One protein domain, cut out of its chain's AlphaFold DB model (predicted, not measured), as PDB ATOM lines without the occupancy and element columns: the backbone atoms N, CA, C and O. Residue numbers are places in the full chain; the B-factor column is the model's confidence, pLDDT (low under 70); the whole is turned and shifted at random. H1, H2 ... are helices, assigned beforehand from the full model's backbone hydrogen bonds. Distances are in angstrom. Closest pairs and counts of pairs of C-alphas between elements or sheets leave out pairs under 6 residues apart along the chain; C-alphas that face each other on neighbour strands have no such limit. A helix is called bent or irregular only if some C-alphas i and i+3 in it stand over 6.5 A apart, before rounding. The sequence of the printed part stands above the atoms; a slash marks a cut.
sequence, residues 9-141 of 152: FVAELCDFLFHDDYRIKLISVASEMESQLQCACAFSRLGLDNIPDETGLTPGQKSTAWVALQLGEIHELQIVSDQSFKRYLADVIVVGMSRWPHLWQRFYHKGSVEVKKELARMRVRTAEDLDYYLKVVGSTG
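AT A GLANCE: This is residues 9 to 141 of the 152 residues of an uncharacterized protein of Metakosakonia sp. MRY16-398 (UniProt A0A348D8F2). Helix H3 makes the core, with the long helices H2 and H6 on opposite sides of it: H2 runs back along H3 as a hairpin, and H6 crosses H3 slantwise. H5 packs along H2, the short H1 packs on H2 and H3 near the far end of that hairpin, and H7 packs on H1 at that same end. The printed part has 133 residues with seven named helices, H1 to H7 in order, and no named strand; its class is all helix. It is compact, with a radius of gyration of the C-alphas of 15.4 A, yet elongated, spanning 48 by 31 by 23 A.

IN THESE COORDINATES: Find C-alpha 9 at (137.757, 216.010, 241.409), where H1, residues 9 to 14, begins. At C-alpha 22, (146.024, 223.889, 247.348), you meet H2, residues 22 to 45, the longest helix at 34.6 A. Read on to H3, residues 59 to 76, 25.9 A; H4, residues 82 to 88, 10.0 A; and H5, residues 90 to 99, 15.3 A. H5 is neither bent nor irregular, but only just: C-alphas 96 and 99 are 6.1 A apart. H6, residues 101 to 122, measures 31.8 A, and H7, residues 127 to 140, measures 19.8 A and ends at C-alpha 140, (140.733, 204.740, 243.789).

HOW THE PARTS SIT: Start at the hubs H2 and H3, which touch four helices each. In their hairpin, look for the closest C-alphas, Ala 40 and Gly 60, 3.9 A apart; the tilt is shallow, 27 degrees, opposite ways. H5 touches residues 30 to 41 of H2, closest at the C-alphas of Glu 34 and Val 92, 5.4 A. H2, H3 and H5 form an up-and-down bundle, each running against the one before. H6 touches H3 at a steep tilt of 43 degrees, the same way, closest at the C-alphas of Gly 72 and Tyr 108, 4.5 A. H4 only just touches H2, with 3 pairs of C-alphas within 8 A, the closest Ala 30 and Tyr 88, 6.5 A. Residues 134 to 140 of H7 touch H1, closest at the C-alphas of Ala 11 and Gly 138, 3.9 A. H2 and H6 are apart. Every O i to N i+4 pair is within hydrogen-bond range in H1, H2, H3, H4, H6 and H7, and 5 of 6 are in H5.

THE WHOLE: The two C-alphas farthest apart, those of Gly 47 and Thr 126, are 49.1 A apart. The printed part has no cut. Look at residues 46 to 58 for the long link, H2 to H3. Confidence is under 70 at residues 15 to 20 and 122 to 141; the mean pLDDT of the printed part is 81.8.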
ATOM      1  N   PHE A   9     137.543 214.735 240.721       82.12
ATOM      2  CA  PHE A   9     137.757 216.010 241.409       82.12
ATOM      3  C   PHE A   9     137.974 215.844 242.909       82.12
ATOM      4  O   PHE A   9     138.732 216.602 243.508       82.12
ATOM      5  N   VAL A  10     137.311 214.860 243.520       77.31
ATOM      6  CA  VAL A  10     137.533 214.535 244.931       77.31
ATOM      7  C   VAL A  10     138.980 214.084 245.115       77.31
ATOM      8  O   VAL A  10     139.696 214.686 245.907       77.31
ATOM      9  N   ALA A  11     139.439 213.108 244.323       75.06
ATOM     10  CA  ALA A  11     140.817 212.622 244.346       75.06
ATOM     11  C   ALA A  11     141.834 213.742 244.066       75.06
ATOM     12  O   ALA A  11     142.789 213.918 244.821       75.06
ATOM     13  N   GLU A  12     141.577 214.557 243.039       77.62
ATOM     14  CA  GLU A  12     142.402 215.711 242.677       77.62
ATOM     15  C   GLU A  12     142.540 216.749 243.795       77.62
ATOM     16  O   GLU A  12     143.532 217.469 243.822       77.62
ATOM     17  N   LEU A  13     141.555 216.892 244.680       77.00
ATOM     18  CA  LEU A  13     141.660 217.804 245.818       77.00
ATOM     19  C   LEU A  13     142.274 217.110 247.041       77.00
ATOM     20  O   LEU A  13     143.055 217.741 247.752       77.00
ATOM     21  N   CYS A  14     141.983 215.823 247.258       73.50
ATOM     22  CA  CYS A  14     142.561 215.010 248.332       73.50
ATOM     23  C   CYS A  14     144.088 214.937 248.257       73.50
ATOM     24  O   CYS A  14     144.757 215.183 249.258       73.50
ATOM     25  N   ASP A  15     144.639 214.645 247.076       68.94
ATOM     26  CA  ASP A  15     146.085 214.473 246.874       68.94
ATOM     27  C   ASP A  15     146.886 215.738 247.238       68.94
ATOM     28  O   ASP A  15     148.063 215.666 247.592       68.94
ATOM     29  N   PHE A  16     146.249 216.910 247.190       67.88
ATOM     30  CA  PHE A  16     146.917 218.202 247.340       67.88
ATOM     31  C   PHE A  16     146.592 218.923 248.648       67.88
ATOM     32  O   PHE A  16     147.206 219.954 248.924       67.88
ATOM     33  N   LEU A  17     145.713 218.372 249.497       60.69
ATOM     34  CA  LEU A  17     145.505 218.868 250.866       60.69
ATOM     35  C   LEU A  17     146.795 218.861 251.706       60.69
ATOM     36  O   LEU A  17     146.891 219.594 252.687       60.69
ATOM     37  N   PHE A  18     147.793 218.074 251.299       58.12
ATOM     38  CA  PHE A  18     149.086 217.930 251.974       58.12
ATOM     39  C   PHE A  18     150.195 218.831 251.401       58.12
ATOM     40  O   PHE A  18     151.346 218.710 251.819       58.12
ATOM     41  N   HIS A  19     149.877 219.726 250.457       60.66
ATOM     42  CA  HIS A  19     150.843 220.603 249.789       60.66
ATOM     43  C   HIS A  19     150.450 222.090 249.871       60.66
ATOM     44  O   HIS A  19     149.272 222.446 249.858       60.66
ATOM     45  N   ASP A  20     151.451 222.979 249.905       59.81
ATOM     46  CA  ASP A  20     151.281 224.428 250.128       59.81
ATOM     47  C   ASP A  20     150.449 225.157 249.040       59.81
ATOM     48  O   ASP A  20     149.917 226.241 249.287       59.81
ATOM     49  N   ASP A  21     150.259 224.551 247.860       71.94
ATOM     50  CA  ASP A  21     149.629 225.167 246.676       71.94
ATOM     51  C   ASP A  21     148.154 224.774 246.430       71.94
ATOM     52  O   ASP A  21     147.633 224.909 245.316       71.94
ATOM     53  N   TYR A  22     147.421 224.353 247.469       74.31
ATOM     54  CA  TYR A  22     146.024 223.889 247.348       74.31
ATOM     55  C   TYR A  22     145.089 224.856 246.588       74.31
ATOM     56  O   TYR A  22     144.130 224.430 245.946       74.31
ATOM     57  N   ARG A  23     145.354 226.172 246.626       79.44
ATOM     58  CA  ARG A  23     144.531 227.191 245.945       79.44
ATOM     59  C   ARG A  23     144.637 227.126 244.427       79.44
ATOM     60  O   ARG A  23     143.628 227.308 243.754       79.44
ATOM     61  N   ILE A  24     145.833 226.883 243.890       81.81
ATOM     62  CA  ILE A  24     146.043 226.753 242.440       81.81
ATOM     63  C   ILE A  24     145.289 225.523 241.942       81.81
ATOM     64  O   ILE A  24     144.587 225.588 240.933       81.81
ATOM     65  N   LYS A  25     145.365 224.423 242.697       81.62
ATOM     66  CA  LYS A  25     144.644 223.198 242.358       81.62
ATOM     67  C   LYS A  25     143.132 223.376 242.458       81.62
ATOM     68  O   LYS A  25     142.425 222.970 241.545       81.62
ATOM     69  N   LEU A  26     142.643 224.057 243.495       85.31
ATOM     70  CA  LEU A  26     141.222 224.382 243.623       85.31
ATOM     71  C   LEU A  26     140.711 225.214 242.441       85.31
ATOM     72  O   LEU A  26     139.630 224.936 241.930       85.31
ATOM     73  N   ILE A  27     141.489 226.198 241.979       87.06
ATOM     74  CA  ILE A  27     141.161 226.964 240.769       87.06
ATOM     75  C   ILE A  27     141.127 226.041 239.545       87.06
ATOM     76  O   ILE A  27     140.166 226.093 238.787       87.06
ATOM     77  N   SER A  28     142.126 225.169 239.376       87.38
ATOM     78  CA  SER A  28     142.169 224.204 238.268       87.38
ATOM     79  C   SER A  28     140.936 223.295 238.248       87.38
ATOM     80  O   SER A  28     140.299 223.156 237.208       87.38
ATOM     81  N   VAL A  29     140.568 222.725 239.399       89.44
ATOM     82  CA  VAL A  29     139.394 221.854 239.553       89.44
ATOM     83  C   VAL A  29     138.104 222.622 239.261       89.44
ATOM     84  O   VAL A  29     137.250 222.131 238.527       89.44
ATOM     85  N   ALA A  30     137.971 223.848 239.776       91.31
ATOM     86  CA  ALA A  30     136.816 224.697 239.494       91.31
ATOM     87  C   ALA A  30     136.681 224.998 237.990       91.31
ATOM     88  O   ALA A  30     135.589 224.871 237.435       91.31
ATOM     89  N   SER A  31     137.785 225.339 237.316       90.88
ATOM     90  CA  SER A  31     137.806 225.586 235.871       90.88
ATOM     91  C   SER A  31     137.463 224.340 235.055       90.88
ATOM     92  O   SER A  31     136.759 224.437 234.051       90.88
ATOM     93  N   GLU A  32     137.917 223.160 235.477       92.56
ATOM     94  CA  GLU A  32     137.578 221.914 234.795       92.56
ATOM     95  C   GLU A  32     136.096 221.559 234.960       92.56
ATOM     96  O   GLU A  32     135.428 221.250 233.971       92.56
ATOM     97  N   MET A  33     135.541 221.688 236.169       93.88
ATOM     98  CA  MET A  33     134.101 221.529 236.396       93.88
ATOM     99  C   MET A  33     133.281 222.485 235.525       93.88
ATOM    100  O   MET A  33     132.320 222.065 234.880       93.88
ATOM    101  N   GLU A  34     133.666 223.763 235.475       92.62
ATOM    102  CA  GLU A  34     133.008 224.750 234.623       92.62
ATOM    103  C   GLU A  34     133.075 224.340 233.145       92.62
ATOM    104  O   GLU A  34     132.053 224.352 232.457       92.62
ATOM    105  N   SER A  35     134.243 223.904 232.665       91.88
ATOM    106  CA  SER A  35     134.428 223.434 231.289       91.88
ATOM    107  C   SER A  35     133.500 222.264 230.949       91.88
ATOM    108  O   SER A  35     132.848 222.275 229.903       91.88
ATOM    109  N   GLN A  36     133.351 221.291 231.854       92.25
ATOM    110  CA  GLN A  36     132.429 220.164 231.669       92.25
ATOM    111  C   GLN A  36     130.974 220.628 231.544       92.25
ATOM    112  O   GLN A  36     130.234 220.142 230.682       92.25
ATOM    113  N   LEU A  37     130.560 221.606 232.351       93.06
ATOM    114  CA  LEU A  37     129.213 222.173 232.285       93.06
ATOM    115  C   LEU A  37     128.990 223.015 231.021       93.06
ATOM    116  O   LEU A  37     127.911 222.966 230.425       93.06
ATOM    117  N   GLN A  38     130.005 223.746 230.561       91.31
ATOM    118  CA  GLN A  38     129.951 224.473 229.293       91.31
ATOM    119  C   GLN A  38     129.853 223.509 228.098       91.31
ATOM    120  O   GLN A  38     129.033 223.728 227.202       91.31
ATOM    121  N   CYS A  39     130.608 222.407 228.107       89.88
ATOM    122  CA  CYS A  39     130.494 221.331 227.119       89.88
ATOM    123  C   CYS A  39     129.095 220.698 227.130       89.88
ATOM    124  O   CYS A  39     128.489 220.523 226.072       89.88
ATOM    125  N   ALA A  40     128.533 220.437 228.314       89.00
ATOM    126  CA  ALA A  40     127.163 219.948 228.451       89.00
ATOM    127  C   ALA A  40     126.137 220.920 227.837       89.00
ATOM    128  O   ALA A  40     125.235 220.510 227.102       89.00
ATOM    129  N   CYS A  41     126.314 222.226 228.056       87.62
ATOM    130  CA  CYS A  41     125.505 223.258 227.406       87.62
ATOM    131  C   CYS A  41     125.665 223.248 225.878       87.62
ATOM    132  O   CYS A  41     124.683 223.439 225.156       87.62
ATOM    133  N   ALA A  42     126.882 223.027 225.375       88.50
ATOM    134  CA  ALA A  42     127.162 222.963 223.945       88.50
ATOM    135  C   ALA A  42     126.474 221.762 223.275       88.50
ATOM    136  O   ALA A  42     125.853 221.950 222.229       88.50
ATOM    137  N   PHE A  43     126.483 220.573 223.893       85.81
ATOM    138  CA  PHE A  43     125.750 219.407 223.375       85.81
ATOM    139  C   PHE A  43     124.267 219.711 223.175       85.81
ATOM    140  O   PHE A  43     123.716 219.480 222.100       85.81
ATOM    141  N   SER A  44     123.649 220.315 224.189       81.38
ATOM    142  CA  SER A  44     122.260 220.769 224.147       81.38
ATOM    143  C   SER A  44     121.998 221.767 223.006       81.38
ATOM    144  O   SER A  44     120.995 221.656 222.306       81.38
ATOM    145  N   ARG A  45     122.893 222.742 222.790       85.25
ATOM    146  CA  ARG A  45     122.751 223.755 221.722       85.25
ATOM    147  C   ARG A  45     122.900 223.172 220.320       85.25
ATOM    148  O   ARG A  45     122.250 223.649 219.398       85.25
ATOM    149  N   LEU A  46     123.757 222.168 220.169       87.25
ATOM    150  CA  LEU A  46     124.027 221.506 218.894       87.25
ATOM    151  C   LEU A  46     123.021 220.391 218.573       87.25
ATOM    152  O   LEU A  46     123.128 219.773 217.520       87.25
ATOM    153  N   GLY A  47     122.059 220.116 219.463       83.94
ATOM    154  CA  GLY A  47     121.133 218.997 219.296       83.94
ATOM    155  C   GLY A  47     121.851 217.645 219.316       83.94
ATOM    156  O   GLY A  47     121.462 216.731 218.598       83.94
ATOM    157  N   LEU A  48     122.925 217.531 220.100       80.69
ATOM    158  CA  LEU A  48     123.669 216.286 220.329       80.69
ATOM    159  C   LEU A  48     123.227 215.586 221.625       80.69
ATOM    160  O   LEU A  48     123.816 214.594 222.040       80.69
ATOM    161  N   ASP A  49     122.188 216.112 222.267       82.12
ATOM    162  CA  ASP A  49     121.752 215.782 223.623       82.12
ATOM    163  C   ASP A  49     120.353 215.147 223.602       82.12
ATOM    164  O   ASP A  49     119.507 215.420 224.448       82.12
ATOM    165  N   ASN A  50     120.077 214.360 222.558       80.19
ATOM    166  CA  ASN A  50     118.710 213.975 222.190       80.19
ATOM    167  C   ASN A  50     118.431 212.491 222.434       80.19
ATOM    168  O   ASN A  50     117.279 212.068 222.387       80.19
ATOM    169  N   ILE A  51     119.485 211.697 222.623       82.44
ATOM    170  CA  ILE A  51     119.394 210.252 222.792       82.44
ATOM    171  C   ILE A  51     119.955 209.938 224.177       82.44
ATOM    172  O   ILE A  51     121.170 210.023 224.372       82.44
ATOM    173  N   PRO A  52     119.082 209.643 225.152       84.69
ATOM    174  CA  PRO A  52     119.504 209.082 226.421       84.69
ATOM    175  C   PRO A  52     120.148 207.715 226.198       84.69
ATOM    176  O   PRO A  52     119.719 206.962 225.323       84.69
ATOM    177  N   ASP A  53     121.159 207.389 226.991       83.38
ATOM    178  CA  ASP A  53     121.703 206.032 227.022       83.38
ATOM    179  C   ASP A  53     120.912 205.112 227.970       83.38
ATOM    180  O   ASP A  53     119.817 205.441 228.424       83.38
ATOM    181  N   GLU A  54     121.476 203.943 228.275       81.69
ATOM    182  CA  GLU A  54     120.914 202.925 229.171       81.69
ATOM    183  C   GLU A  54     120.566 203.427 230.582       81.69
ATOM    184  O   GLU A  54     119.691 202.865 231.234       81.69
ATOM    185  N   THR A  55     121.186 204.517 231.043       77.94
ATOM    186  CA  THR A  55     120.872 205.138 232.341       77.94
ATOM    187  C   THR A  55     119.683 206.101 232.269       77.94
ATOM    188  O   THR A  55     119.272 206.668 233.284       77.94
ATOM    189  N   GLY A  56     119.134 206.321 231.070       85.75
ATOM    190  CA  GLY A  56     118.075 207.292 230.813       85.75
ATOM    191  C   GLY A  56     118.546 208.748 230.853       85.75
ATOM    192  O   GLY A  56     117.710 209.649 230.867       85.75
ATOM    193  N   LEU A  57     119.862 208.988 230.864       87.88
ATOM    194  CA  LEU A  57     120.462 210.319 230.817       87.88
ATOM    195  C   LEU A  57     121.139 210.558 229.470       87.88
ATOM    196  O   LEU A  57     121.758 209.666 228.893       87.88
ATOM    197  N   THR A  58     121.035 211.784 228.977       90.06
ATOM    198  CA  THR A  58     121.777 212.242 227.802       90.06
ATOM    199  C   THR A  58     123.225 212.592 228.181       90.06
ATOM    200  O   THR A  58     123.516 212.798 229.364       90.06
ATOM    201  N   PRO A  59     124.156 212.719 227.218       86.69
ATOM    202  CA  PRO A  59     125.544 213.075 227.518       86.69
ATOM    203  C   PRO A  59     125.695 214.363 228.345       86.69
ATOM    204  O   PRO A  59     126.448 214.385 229.319       86.69
ATOM    205  N   GLY A  60     124.946 215.425 228.019       88.94
ATOM    206  CA  GLY A  60     124.987 216.680 228.773       88.94
ATOM    207  C   GLY A  60     124.413 216.544 230.187       88.94
ATOM    208  O   GLY A  60     124.964 217.090 231.152       88.94
ATOM    209  N   GLN A  61     123.352 215.750 230.335       90.31
ATOM    210  CA  GLN A  61     122.787 215.414 231.639       90.31
ATOM    211  C   GLN A  61     123.770 214.597 232.483       90.31
ATOM    212  O   GLN A  61     123.926 214.901 233.662       90.31
ATOM    213  N   LYS A  62     124.480 213.623 231.898       89.06
ATOM    214  CA  LYS A  62     125.511 212.841 232.596       89.06
ATOM    215  C   LYS A  62     126.646 213.716 233.106       89.06
ATOM    216  O   LYS A  62     126.953 213.646 234.292       89.06
ATOM    217  N   SER A  63     127.212 214.585 232.265       89.69
ATOM    218  CA  SER A  63     128.258 215.524 232.700       89.69
ATOM    219  C   SER A  63     127.777 216.416 233.847       89.69
ATOM    220  O   SER A  63     128.490 216.602 234.829       89.69
ATOM    221  N   THR A  64     126.543 216.919 233.769       92.06
ATOM    222  CA  THR A  64     125.972 217.762 234.833       92.06
ATOM    223  C   THR A  64     125.738 216.984 236.121       92.06
ATOM    224  O   THR A  64     126.072 217.468 237.200       92.06
ATOM    225  N   ALA A  65     125.177 215.779 236.020       92.06
ATOM    226  CA  ALA A  65     124.952 214.892 237.153       92.06
ATOM    227  C   ALA A  65     126.270 214.516 237.839       92.06
ATOM    228  O   ALA A  65     126.352 214.553 239.062       92.06
ATOM    229  N   TRP A  66     127.308 214.219 237.058       90.94
ATOM    230  CA  TRP A  66     128.634 213.870 237.553       90.94
ATOM    231  C   TRP A  66     129.321 215.032 238.281       90.94
ATOM    232  O   TRP A  66     129.801 214.849 239.400       90.94
ATOM    233  N   VAL A  67     129.304 216.244 237.708       93.69
ATOM    234  CA  VAL A  67     129.834 217.443 238.385       93.69
ATOM    235  C   VAL A  67     129.055 217.722 239.671       93.69
ATOM    236  O   VAL A  67     129.664 217.944 240.715       93.69
ATOM    237  N   ALA A  68     127.719 217.667 239.625       95.00
ATOM    238  CA  ALA A  68     126.881 217.894 240.800       95.00
ATOM    239  C   ALA A  68     127.178 216.886 241.920       95.00
ATOM    240  O   ALA A  68     127.320 217.295 243.072       95.00
ATOM    241  N   LEU A  69     127.302 215.598 241.577       92.25
ATOM    242  CA  LEU A  69     127.626 214.518 242.508       92.25
ATOM    243  C   LEU A  69     128.932 214.812 243.248       92.25
ATOM    244  O   LEU A  69     128.920 214.943 244.471       92.25
ATOM    245  N   GLN A  70     130.027 215.011 242.512       90.94
ATOM    246  CA  GLN A  70     131.339 215.252 243.110       90.94
ATOM    247  C   GLN A  70     131.401 216.559 243.899       90.94
ATOM    248  O   GLN A  70     132.062 216.622 244.930       90.94
ATOM    249  N   LEU A  71     130.686 217.605 243.474       92.62
ATOM    250  CA  LEU A  71     130.616 218.849 244.241       92.62
ATOM    251  C   LEU A  71     129.910 218.651 245.594       92.62
ATOM    252  O   LEU A  71     130.292 219.270 246.591       92.62
ATOM    253  N   GLY A  72     128.891 217.789 245.632       91.81
ATOM    254  CA  GLY A  72     128.231 217.366 246.866       91.81
ATOM    255  C   GLY A  72     129.169 216.576 247.778       91.81
ATOM    256  O   GLY A  72     129.194 216.826 248.983       91.81
ATOM    257  N   GLU A  73     129.975 215.679 247.206       89.06
ATOM    258  CA  GLU A  73     130.996 214.932 247.949       89.06
ATOM    259  C   GLU A  73     132.079 215.859 248.524       89.06
ATOM    260  O   GLU A  73     132.375 215.789 249.714       89.06
ATOM    261  N   ILE A  74     132.624 216.776 247.716       88.19
ATOM    262  CA  ILE A  74     133.654 217.747 248.132       88.19
ATOM    263  C   ILE A  74     133.164 218.614 249.290       88.19
ATOM    264  O   ILE A  74     133.908 218.847 250.245       88.19
ATOM    265  N   HIS A  75     131.923 219.103 249.201       89.06
ATOM    266  CA  HIS A  75     131.336 219.922 250.256       89.06
ATOM    267  C   HIS A  75     131.161 219.125 251.552       89.06
ATOM    268  O   HIS A  75     131.517 219.616 252.620       89.06
ATOM    269  N   GLU A  76     130.658 217.891 251.467       87.81
ATOM    270  CA  GLU A  76     130.425 217.065 252.651       87.81
ATOM    271  C   GLU A  76     131.720 216.597 253.319       87.81
ATOM    272  O   GLU A  76     131.808 216.572 254.543       87.81
ATOM    273  N   LEU A  77     132.741 216.270 252.528       82.31
ATOM    274  CA  LEU A  77     134.054 215.886 253.044       82.31
ATOM    275  C   LEU A  77     134.805 217.052 253.692       82.31
ATOM    276  O   LEU A  77     135.856 216.829 254.289       82.31
ATOM    277  N   GLN A  78     134.298 218.282 253.556       82.31
ATOM    278  CA  GLN A  78     134.943 219.504 254.034       82.31
ATOM    279  C   GLN A  78     136.396 219.641 253.547       82.31
ATOM    280  O   GLN A  78     137.223 220.282 254.192       82.31
ATOM    281  N   ILE A  79     136.697 219.069 252.371       78.25
ATOM    282  CA  ILE A  79     138.008 219.168 251.709       78.25
ATOM    283  C   ILE A  79     138.352 220.637 251.449       78.25
ATOM    284  O   ILE A  79     139.496 221.064 251.544       78.25
ATOM    285  N   VAL A  80     137.340 221.441 251.134       82.94
ATOM    286  CA  VAL A  80     137.485 222.874 250.905       82.94
ATOM    287  C   VAL A  80     136.738 223.607 252.009       82.94
ATOM    288  O   VAL A  80     135.571 223.320 252.259       82.94
ATOM    289  N   SER A  81     137.384 224.589 252.645       83.31
ATOM    290  CA  SER A  81     136.701 225.434 253.628       83.31
ATOM    291  C   SER A  81     135.513 226.161 252.998       83.31
ATOM    292  O   SER A  81     135.592 226.593 251.847       83.31
ATOM    293  N   ASP A  82     134.445 226.394 253.762       85.94
ATOM    294  CA  ASP A  82     133.236 227.077 253.276       85.94
ATOM    295  C   ASP A  82     133.528 228.405 252.567       85.94
ATOM    296  O   ASP A  82     132.871 228.765 251.588       85.94
ATOM    297  N   GLN A  83     134.518 229.157 253.055       86.62
ATOM    298  CA  GLN A  83     134.914 230.429 252.454       86.62
ATOM    299  C   GLN A  83     135.531 230.227 251.065       86.62
ATOM    300  O   GLN A  83     135.170 230.940 250.128       86.62
ATOM    301  N   SER A  84     136.443 229.265 250.925       85.00
ATOM    302  CA  SER A  84     137.057 228.926 249.640       85.00
ATOM    303  C   SER A  84     136.034 228.296 248.697       85.00
ATOM    304  O   SER A  84     135.975 228.664 247.529       85.00
ATOM    305  N   PHE A  85     135.156 227.433 249.205       86.88
ATOM    306  CA  PHE A  85     134.080 226.824 248.431       86.88
ATOM    307  C   PHE A  85     133.171 227.900 247.823       86.88
ATOM    308  O   PHE A  85     132.981 227.950 246.611       86.88
ATOM    309  N   LYS A  86     132.694 228.849 248.640       87.69
ATOM    310  CA  LYS A  86     131.891 229.988 248.164       87.69
ATOM    311  C   LYS A  86     132.639 230.864 247.164       87.69
ATOM    312  O   LYS A  86     132.021 231.404 246.258       87.69
ATOM    313  N   ARG A  87     133.948 231.042 247.338       87.50
ATOM    314  CA  ARG A  87     134.744 231.922 246.478       87.50
ATOM    315  C   ARG A  87     135.054 231.313 245.113       87.50
ATOM    316  O   ARG A  87     135.091 232.056 244.143       87.50
ATOM    317  N   TYR A  88     135.325 230.011 245.054       86.75
ATOM    318  CA  TYR A  88     135.855 229.360 243.852       86.75
ATOM    319  C   TYR A  88     134.847 228.445 243.149       86.75
ATOM    320  O   TYR A  88     134.986 228.214 241.956       86.75
ATOM    321  N   LEU A  89     133.831 227.936 243.854       90.44
ATOM    322  CA  LEU A  89     132.883 226.950 243.315       90.44
ATOM    323  C   LEU A  89     131.446 227.479 243.188       90.44
ATOM    324  O   LEU A  89     130.593 226.794 242.626       90.44
ATOM    325  N   ALA A  90     131.154 228.694 243.666       89.00
ATOM    326  CA  ALA A  90     129.817 229.277 243.532       89.00
ATOM    327  C   ALA A  90     129.387 229.431 242.065       89.00
ATOM    328  O   ALA A  90     128.253 229.093 241.728       89.00
ATOM    329  N   ASP A  91     130.294 229.861 241.187       87.94
ATOM    330  CA  ASP A  91     129.983 230.039 239.766       87.94
ATOM    331  C   ASP A  91     129.702 228.696 239.075       87.94
ATOM    332  O   ASP A  91     128.747 228.587 238.307       87.94
ATOM    333  N   VAL A  92     130.433 227.635 239.440       91.81
ATOM    334  CA  VAL A  92     130.169 226.260 238.975       91.81
ATOM    335  C   VAL A  92     128.739 225.831 239.328       91.81
ATOM    336  O   VAL A  92     128.026 225.284 238.483       91.81
ATOM    337  N   ILE A  93     128.281 226.133 240.551       91.38
ATOM    338  CA  ILE A  93     126.905 225.844 240.988       91.38
ATOM    339  C   ILE A  93     125.890 226.609 240.145       91.38
ATOM    340  O   ILE A  93     124.895 226.027 239.710       91.38
ATOM    341  N   VAL A  94     126.126 227.901 239.909       90.50
ATOM    342  CA  VAL A  94     125.227 228.745 239.110       90.50
ATOM    343  C   VAL A  94     125.084 228.189 237.695       90.50
ATOM    344  O   VAL A  94     123.959 228.037 237.210       90.50
ATOM    345  N   VAL A  95     126.198 227.827 237.051       88.50
ATOM    346  CA  VAL A  95     126.186 227.255 235.698       88.50
ATOM    347  C   VAL A  95     125.392 225.950 235.677       88.50
ATOM    348  O   VAL A  95     124.477 225.806 234.864       88.50
ATOM    349  N   GLY A  96     125.668 225.023 236.595       88.06
ATOM    350  CA  GLY A  96     124.998 223.724 236.624       88.06
ATOM    351  C   GLY A  96     123.498 223.801 236.924       88.06
ATOM    352  O   GLY A  96     122.684 223.137 236.274       88.06
ATOM    353  N   MET A  97     123.109 224.683 237.848       90.06
ATOM    354  CA  MET A  97     121.710 224.939 238.200       90.06
ATOM    355  C   MET A  97     120.912 225.596 237.069       90.06
ATOM    356  O   MET A  97     119.700 225.397 236.991       90.06
ATOM    357  N   SER A  98     121.560 226.363 236.188       87.88
ATOM    358  CA  SER A  98     120.872 227.117 235.131       87.88
ATOM    359  C   SER A  98     120.193 226.235 234.077       87.88
ATOM    360  O   SER A  98     119.209 226.657 233.465       87.88
ATOM    361  N   ARG A  99     120.698 225.013 233.856       81.69
ATOM    362  CA  ARG A  99     120.251 224.143 232.757       81.69
ATOM    363  C   ARG A  99     119.379 222.982 233.218       81.69
ATOM    364  O   ARG A  99     118.319 222.759 232.639       81.69
ATOM    365  N   TRP A 100     119.809 222.257 234.252       88.44
ATOM    366  CA  TRP A 100     119.088 221.096 234.782       88.44
ATOM    367  C   TRP A 100     118.979 221.160 236.311       88.44
ATOM    368  O   TRP A 100     119.573 220.332 237.003       88.44
ATOM    369  N   PRO A 101     118.199 222.104 236.866       91.56
ATOM    370  CA  PRO A 101     118.153 222.348 238.309       91.56
ATOM    371  C   PRO A 101     117.718 221.113 239.110       91.56
ATOM    372  O   PRO A 101     118.308 220.802 240.140       91.56
ATOM    373  N   HIS A 102     116.729 220.359 238.619       92.62
ATOM    374  CA  HIS A 102     116.264 219.140 239.290       92.62
ATOM    375  C   HIS A 102     117.322 218.031 239.296       92.62
ATOM    376  O   HIS A 102     117.483 217.329 240.293       92.62
ATOM    377  N   LEU A 103     118.053 217.883 238.187       90.88
ATOM    378  CA  LEU A 103     119.123 216.900 238.069       90.88
ATOM    379  C   LEU A 103     120.289 217.279 238.984       90.88
ATOM    380  O   LEU A 103     120.750 216.449 239.763       90.88
ATOM    381  N   TRP A 104     120.693 218.550 238.944       94.94
ATOM    382  CA  TRP A 104     121.731 219.103 239.805       94.94
ATOM    383  C   TRP A 104     121.423 218.851 241.279       94.94
ATOM    384  O   TRP A 104     122.212 218.221 241.973       94.94
ATOM    385  N   GLN A 105     120.246 219.276 241.753       95.12
ATOM    386  CA  GLN A 105     119.843 219.098 243.150       95.12
ATOM    387  C   GLN A 105     119.849 217.625 243.568       95.12
ATOM    388  O   GLN A 105     120.365 217.294 244.635       95.12
ATOM    389  N   ARG A 106     119.310 216.736 242.722       93.94
ATOM    390  CA  ARG A 106     119.265 215.297 242.994       93.94
ATOM    391  C   ARG A 106     120.664 214.712 243.175       93.94
ATOM    392  O   ARG A 106     120.896 214.016 244.160       93.94
ATOM    393  N   PHE A 107     121.573 214.967 242.237       94.19
ATOM    394  CA  PHE A 107     122.908 214.369 242.265       94.19
ATOM    395  C   PHE A 107     123.825 215.028 243.292       94.19
ATOM    396  O   PHE A 107     124.532 214.321 243.999       94.19
ATOM    397  N   TYR A 108     123.725 216.342 243.486       94.81
ATOM    398  CA  TYR A 108     124.420 217.030 244.572       94.81
ATOM    399  C   TYR A 108     124.034 216.468 245.945       94.81
ATOM    400  O   TYR A 108     124.891 216.138 246.764       94.81
ATOM    401  N   HIS A 109     122.731 216.295 246.186       94.62
ATOM    402  CA  HIS A 109     122.255 215.684 247.422       94.62
ATOM    403  C   HIS A 109     122.718 214.230 247.555       94.62
ATOM    404  O   HIS A 109     123.138 213.825 248.638       94.62
ATOM    405  N   LYS A 110     122.681 213.462 246.457       91.56
ATOM    406  CA  LYS A 110     123.180 212.084 246.423       91.56
ATOM    407  C   LYS A 110     124.644 212.012 246.878       91.56
ATOM    408  O   LYS A 110     124.923 211.232 247.781       91.56
ATOM    409  N   GLY A 111     125.520 212.869 246.351       88.75
ATOM    410  CA  GLY A 111     126.945 212.885 246.706       88.75
ATOM    411  C   GLY A 111     127.181 213.179 248.190       88.75
ATOM    412  O   GLY A 111     127.887 212.438 248.869       88.75
ATOM    413  N   SER A 112     126.500 214.193 248.741       91.56
ATOM    414  CA  SER A 112     126.572 214.491 250.184       91.56
ATOM    415  C   SER A 112     126.065 213.322 251.044       91.56
ATOM    416  O   SER A 112     126.677 212.969 252.052       91.56
ATOM    417  N   VAL A 113     124.965 212.670 250.657       89.81
ATOM    418  CA  VAL A 113     124.423 211.523 251.406       89.81
ATOM    419  C   VAL A 113     125.345 210.305 251.341       89.81
ATOM    420  O   VAL A 113     125.490 209.613 252.348       89.81
ATOM    421  N   GLU A 114     125.950 210.024 250.188       85.81
ATOM    422  CA  GLU A 114     126.889 208.911 250.021       85.81
ATOM    423  C   GLU A 114     128.122 209.096 250.902       85.81
ATOM    424  O   GLU A 114     128.447 208.194 251.673       85.81
ATOM    425  N   VAL A 115     128.715 210.292 250.919       85.06
ATOM    426  CA  VAL A 115     129.815 210.605 251.842       85.06
ATOM    427  C   VAL A 115     129.401 210.412 253.300       85.06
ATOM    428  O   VAL A 115     130.101 209.725 254.040       85.06
ATOM    429  N   LYS A 116     128.248 210.944 253.732       85.00
ATOM    430  CA  LYS A 116     127.772 210.757 255.119       85.00
ATOM    431  C   LYS A 116     127.651 209.287 255.498       85.00
ATOM    432  O   LYS A 116     128.008 208.907 256.614       85.00
ATOM    433  N   LYS A 117     127.118 208.465 254.590       83.00
ATOM    434  CA  LYS A 117     126.983 207.021 254.802       83.00
ATOM    435  C   LYS A 117     128.348 206.363 254.955       83.00
ATOM    436  O   LYS A 117     128.516 205.579 255.885       83.00
ATOM    437  N   GLU A 118     129.306 206.700 254.101       77.19
ATOM    438  CA  GLU A 118     130.657 206.137 254.163       77.19
ATOM    439  C   GLU A 118     131.408 206.560 255.429       77.19
ATOM    440  O   GLU A 118     131.909 205.705 256.159       77.19
ATOM    441  N   LEU A 119     131.381 207.849 255.783       77.56
ATOM    442  CA  LEU A 119     131.980 208.339 257.029       77.56
ATOM    443  C   LEU A 119     131.371 207.648 258.262       77.56
ATOM    444  O   LEU A 119     132.089 207.269 259.193       77.56
ATOM    445  N   ALA A 120     130.052 207.418 258.256       79.25
ATOM    446  CA  ALA A 120     129.366 206.686 259.318       79.25
ATOM    447  C   ALA A 120     129.756 205.197 259.364       79.25
ATOM    448  O   ALA A 120     129.965 204.659 260.456       79.25
ATOM    449  N   ARG A 121     129.884 204.531 258.204       77.12
ATOM    450  CA  ARG A 121     130.321 203.125 258.083       77.12
ATOM    451  C   ARG A 121     131.738 202.931 258.610       77.12
ATOM    452  O   ARG A 121     131.973 202.024 259.405       77.12
ATOM    453  N   MET A 122     132.652 203.816 258.223       69.31
ATOM    454  CA  MET A 122     134.056 203.778 258.636       69.31
ATOM    455  C   MET A 122     134.271 204.178 260.095       69.31
ATOM    456  O   MET A 122     135.358 203.979 260.626       69.31
ATOM    457  N   ARG A 123     133.234 204.707 260.766       68.75
ATOM    458  CA  ARG A 123     133.329 205.275 262.117       68.75
ATOM    459  C   ARG A 123     134.453 206.310 262.202       68.75
ATOM    460  O   ARG A 123     135.150 206.327 263.213       68.75
ATOM    461  N   VAL A 124     134.599 207.150 261.174       62.75
ATOM    462  CA  VAL A 124     135.582 208.243 261.156       62.75
ATOM    463  C   VAL A 124     135.342 209.109 262.389       62.75
ATOM    464  O   VAL A 124     134.299 209.752 262.516       62.75
ATOM    465  N   ARG A 125     136.266 209.058 263.347       58.88
ATOM    466  CA  ARG A 125     136.187 209.801 264.617       58.88
ATOM    467  C   ARG A 125     137.364 210.745 264.798       58.88
ATOM    468  O   ARG A 125     137.307 211.601 265.679       58.88
ATOM    469  N   THR A 126     138.411 210.590 263.994       55.44
ATOM    470  CA  THR A 126     139.646 211.369 264.082       55.44
ATOM    471  C   THR A 126     140.020 211.972 262.725       55.44
ATOM    472  O   THR A 126     139.533 211.551 261.676       55.44
ATOM    473  N   ALA A 127     140.910 212.966 262.744       59.06
ATOM    474  CA  ALA A 127     141.492 213.527 261.523       59.06
ATOM    475  C   ALA A 127     142.312 212.488 260.727       59.06
ATOM    476  O   ALA A 127     142.426 212.604 259.513       59.06
ATOM    477  N   GLU A 128     142.839 211.457 261.395       59.84
ATOM    478  CA  GLU A 128     143.604 210.364 260.779       59.84
ATOM    479  C   GLU A 128     142.698 209.396 260.003       59.84
ATOM    480  O   GLU A 128     143.068 208.936 258.925       59.84
ATOM    481  N   ASP A 129     141.484 209.133 260.498       61.12
ATOM    482  CA  ASP A 129     140.489 208.325 259.783       61.12
ATOM    483  C   ASP A 129     140.029 209.025 258.491       61.12
ATOM    484  O   ASP A 129     139.784 208.379 257.469       61.12
ATOM    485  N   LEU A 130     139.927 210.360 258.536       63.50
ATOM    486  CA  LEU A 130     139.615 211.183 257.371       63.50
ATOM    487  C   LEU A 130     140.795 211.198 256.391       63.50
ATOM    488  O   LEU A 130     140.579 210.984 255.207       63.50
ATOM    489  N   ASP A 131     142.034 211.358 256.865       62.75
ATOM    490  CA  ASP A 131     143.246 211.243 256.035       62.75
ATOM    491  C   ASP A 131     143.328 209.876 255.330       62.75
ATOM    492  O   ASP A 131     143.569 209.798 254.124       62.75
ATOM    493  N   TYR A 132     143.039 208.786 256.047       65.75
ATOM    494  CA  TYR A 132     142.971 207.446 255.464       65.75
ATOM    495  C   TYR A 132     141.878 207.338 254.393       65.75
ATOM    496  O   TYR A 132     142.142 206.834 253.301       65.75
ATOM    497  N   TYR A 133     140.672 207.848 254.659       67.94
ATOM    498  CA  TYR A 133     139.597 207.875 253.667       67.94
ATOM    499  C   TYR A 133     139.983 208.677 252.421       67.94
ATOM    500  O   TYR A 133     139.813 208.193 251.304       67.94
ATOM    501  N   LEU A 134     140.541 209.875 252.595       64.62
ATOM    502  CA  LEU A 134     140.952 210.742 251.493       64.62
ATOM    503  C   LEU A 134     142.080 210.103 250.669       64.62
ATOM    504  O   LEU A 134     142.058 210.217 249.446       64.62
ATOM    505  N   LYS A 135     142.998 209.355 251.299       64.25
ATOM    506  CA  LYS A 135     144.016 208.541 250.610       64.25
ATOM    507  C   LYS A 135     143.415 207.385 249.821       64.25
ATOM    508  O   LYS A 135     143.855 207.133 248.704       64.25
ATOM    509  N   VAL A 136     142.420 206.689 250.374       64.19
ATOM    510  CA  VAL A 136     141.715 205.602 249.676       64.19
ATOM    511  C   VAL A 136     140.907 206.152 248.501       64.19
ATOM    512  O   VAL A 136     140.967 205.594 247.413       64.19
ATOM    513  N   VAL A 137     140.192 207.264 248.671       63.56
ATOM    514  CA  VAL A 137     139.443 207.921 247.587       63.56
ATOM    515  C   VAL A 137     140.382 208.504 246.526       63.56
ATOM    516  O   VAL A 137     140.105 208.381 245.335       63.56
ATOM    517  N   GLY A 138     141.516 209.077 246.938       54.16
ATOM    518  CA  GLY A 138     142.573 209.561 246.047       54.16
ATOM    519  C   GLY A 138     143.194 208.451 245.196       54.16
ATOM    520  O   GLY A 138     143.329 208.596 243.982       54.16
ATOM    521  N   SER A 139     143.492 207.295 245.802       51.53
ATOM    522  CA  SER A 139     144.077 206.147 245.097       51.53
ATOM    523  C   SER A 139     143.084 205.429 244.179       51.53
ATOM    524  O   SER A 139     143.464 204.967 243.104       51.53
ATOM    525  N   THR A 140     141.808 205.387 244.559       49.75
ATOM    526  CA  THR A 140     140.733 204.740 243.789       49.75
ATOM    527  C   THR A 140     140.048 205.655 242.776       49.75
ATOM    528  O   THR A 140     139.313 205.178 241.923       49.75
ATOM    529  N   GLY A 141     140.360 206.956 242.735       45.69
ATOM    530  CA  GLY A 141     139.965 207.835 241.624       45.69
ATOM    531  C   GLY A 141     140.481 207.383 240.242       45.69
ATOM    532  O   GLY A 141     140.097 207.974 239.232       45.69
TER     533      GLY A 141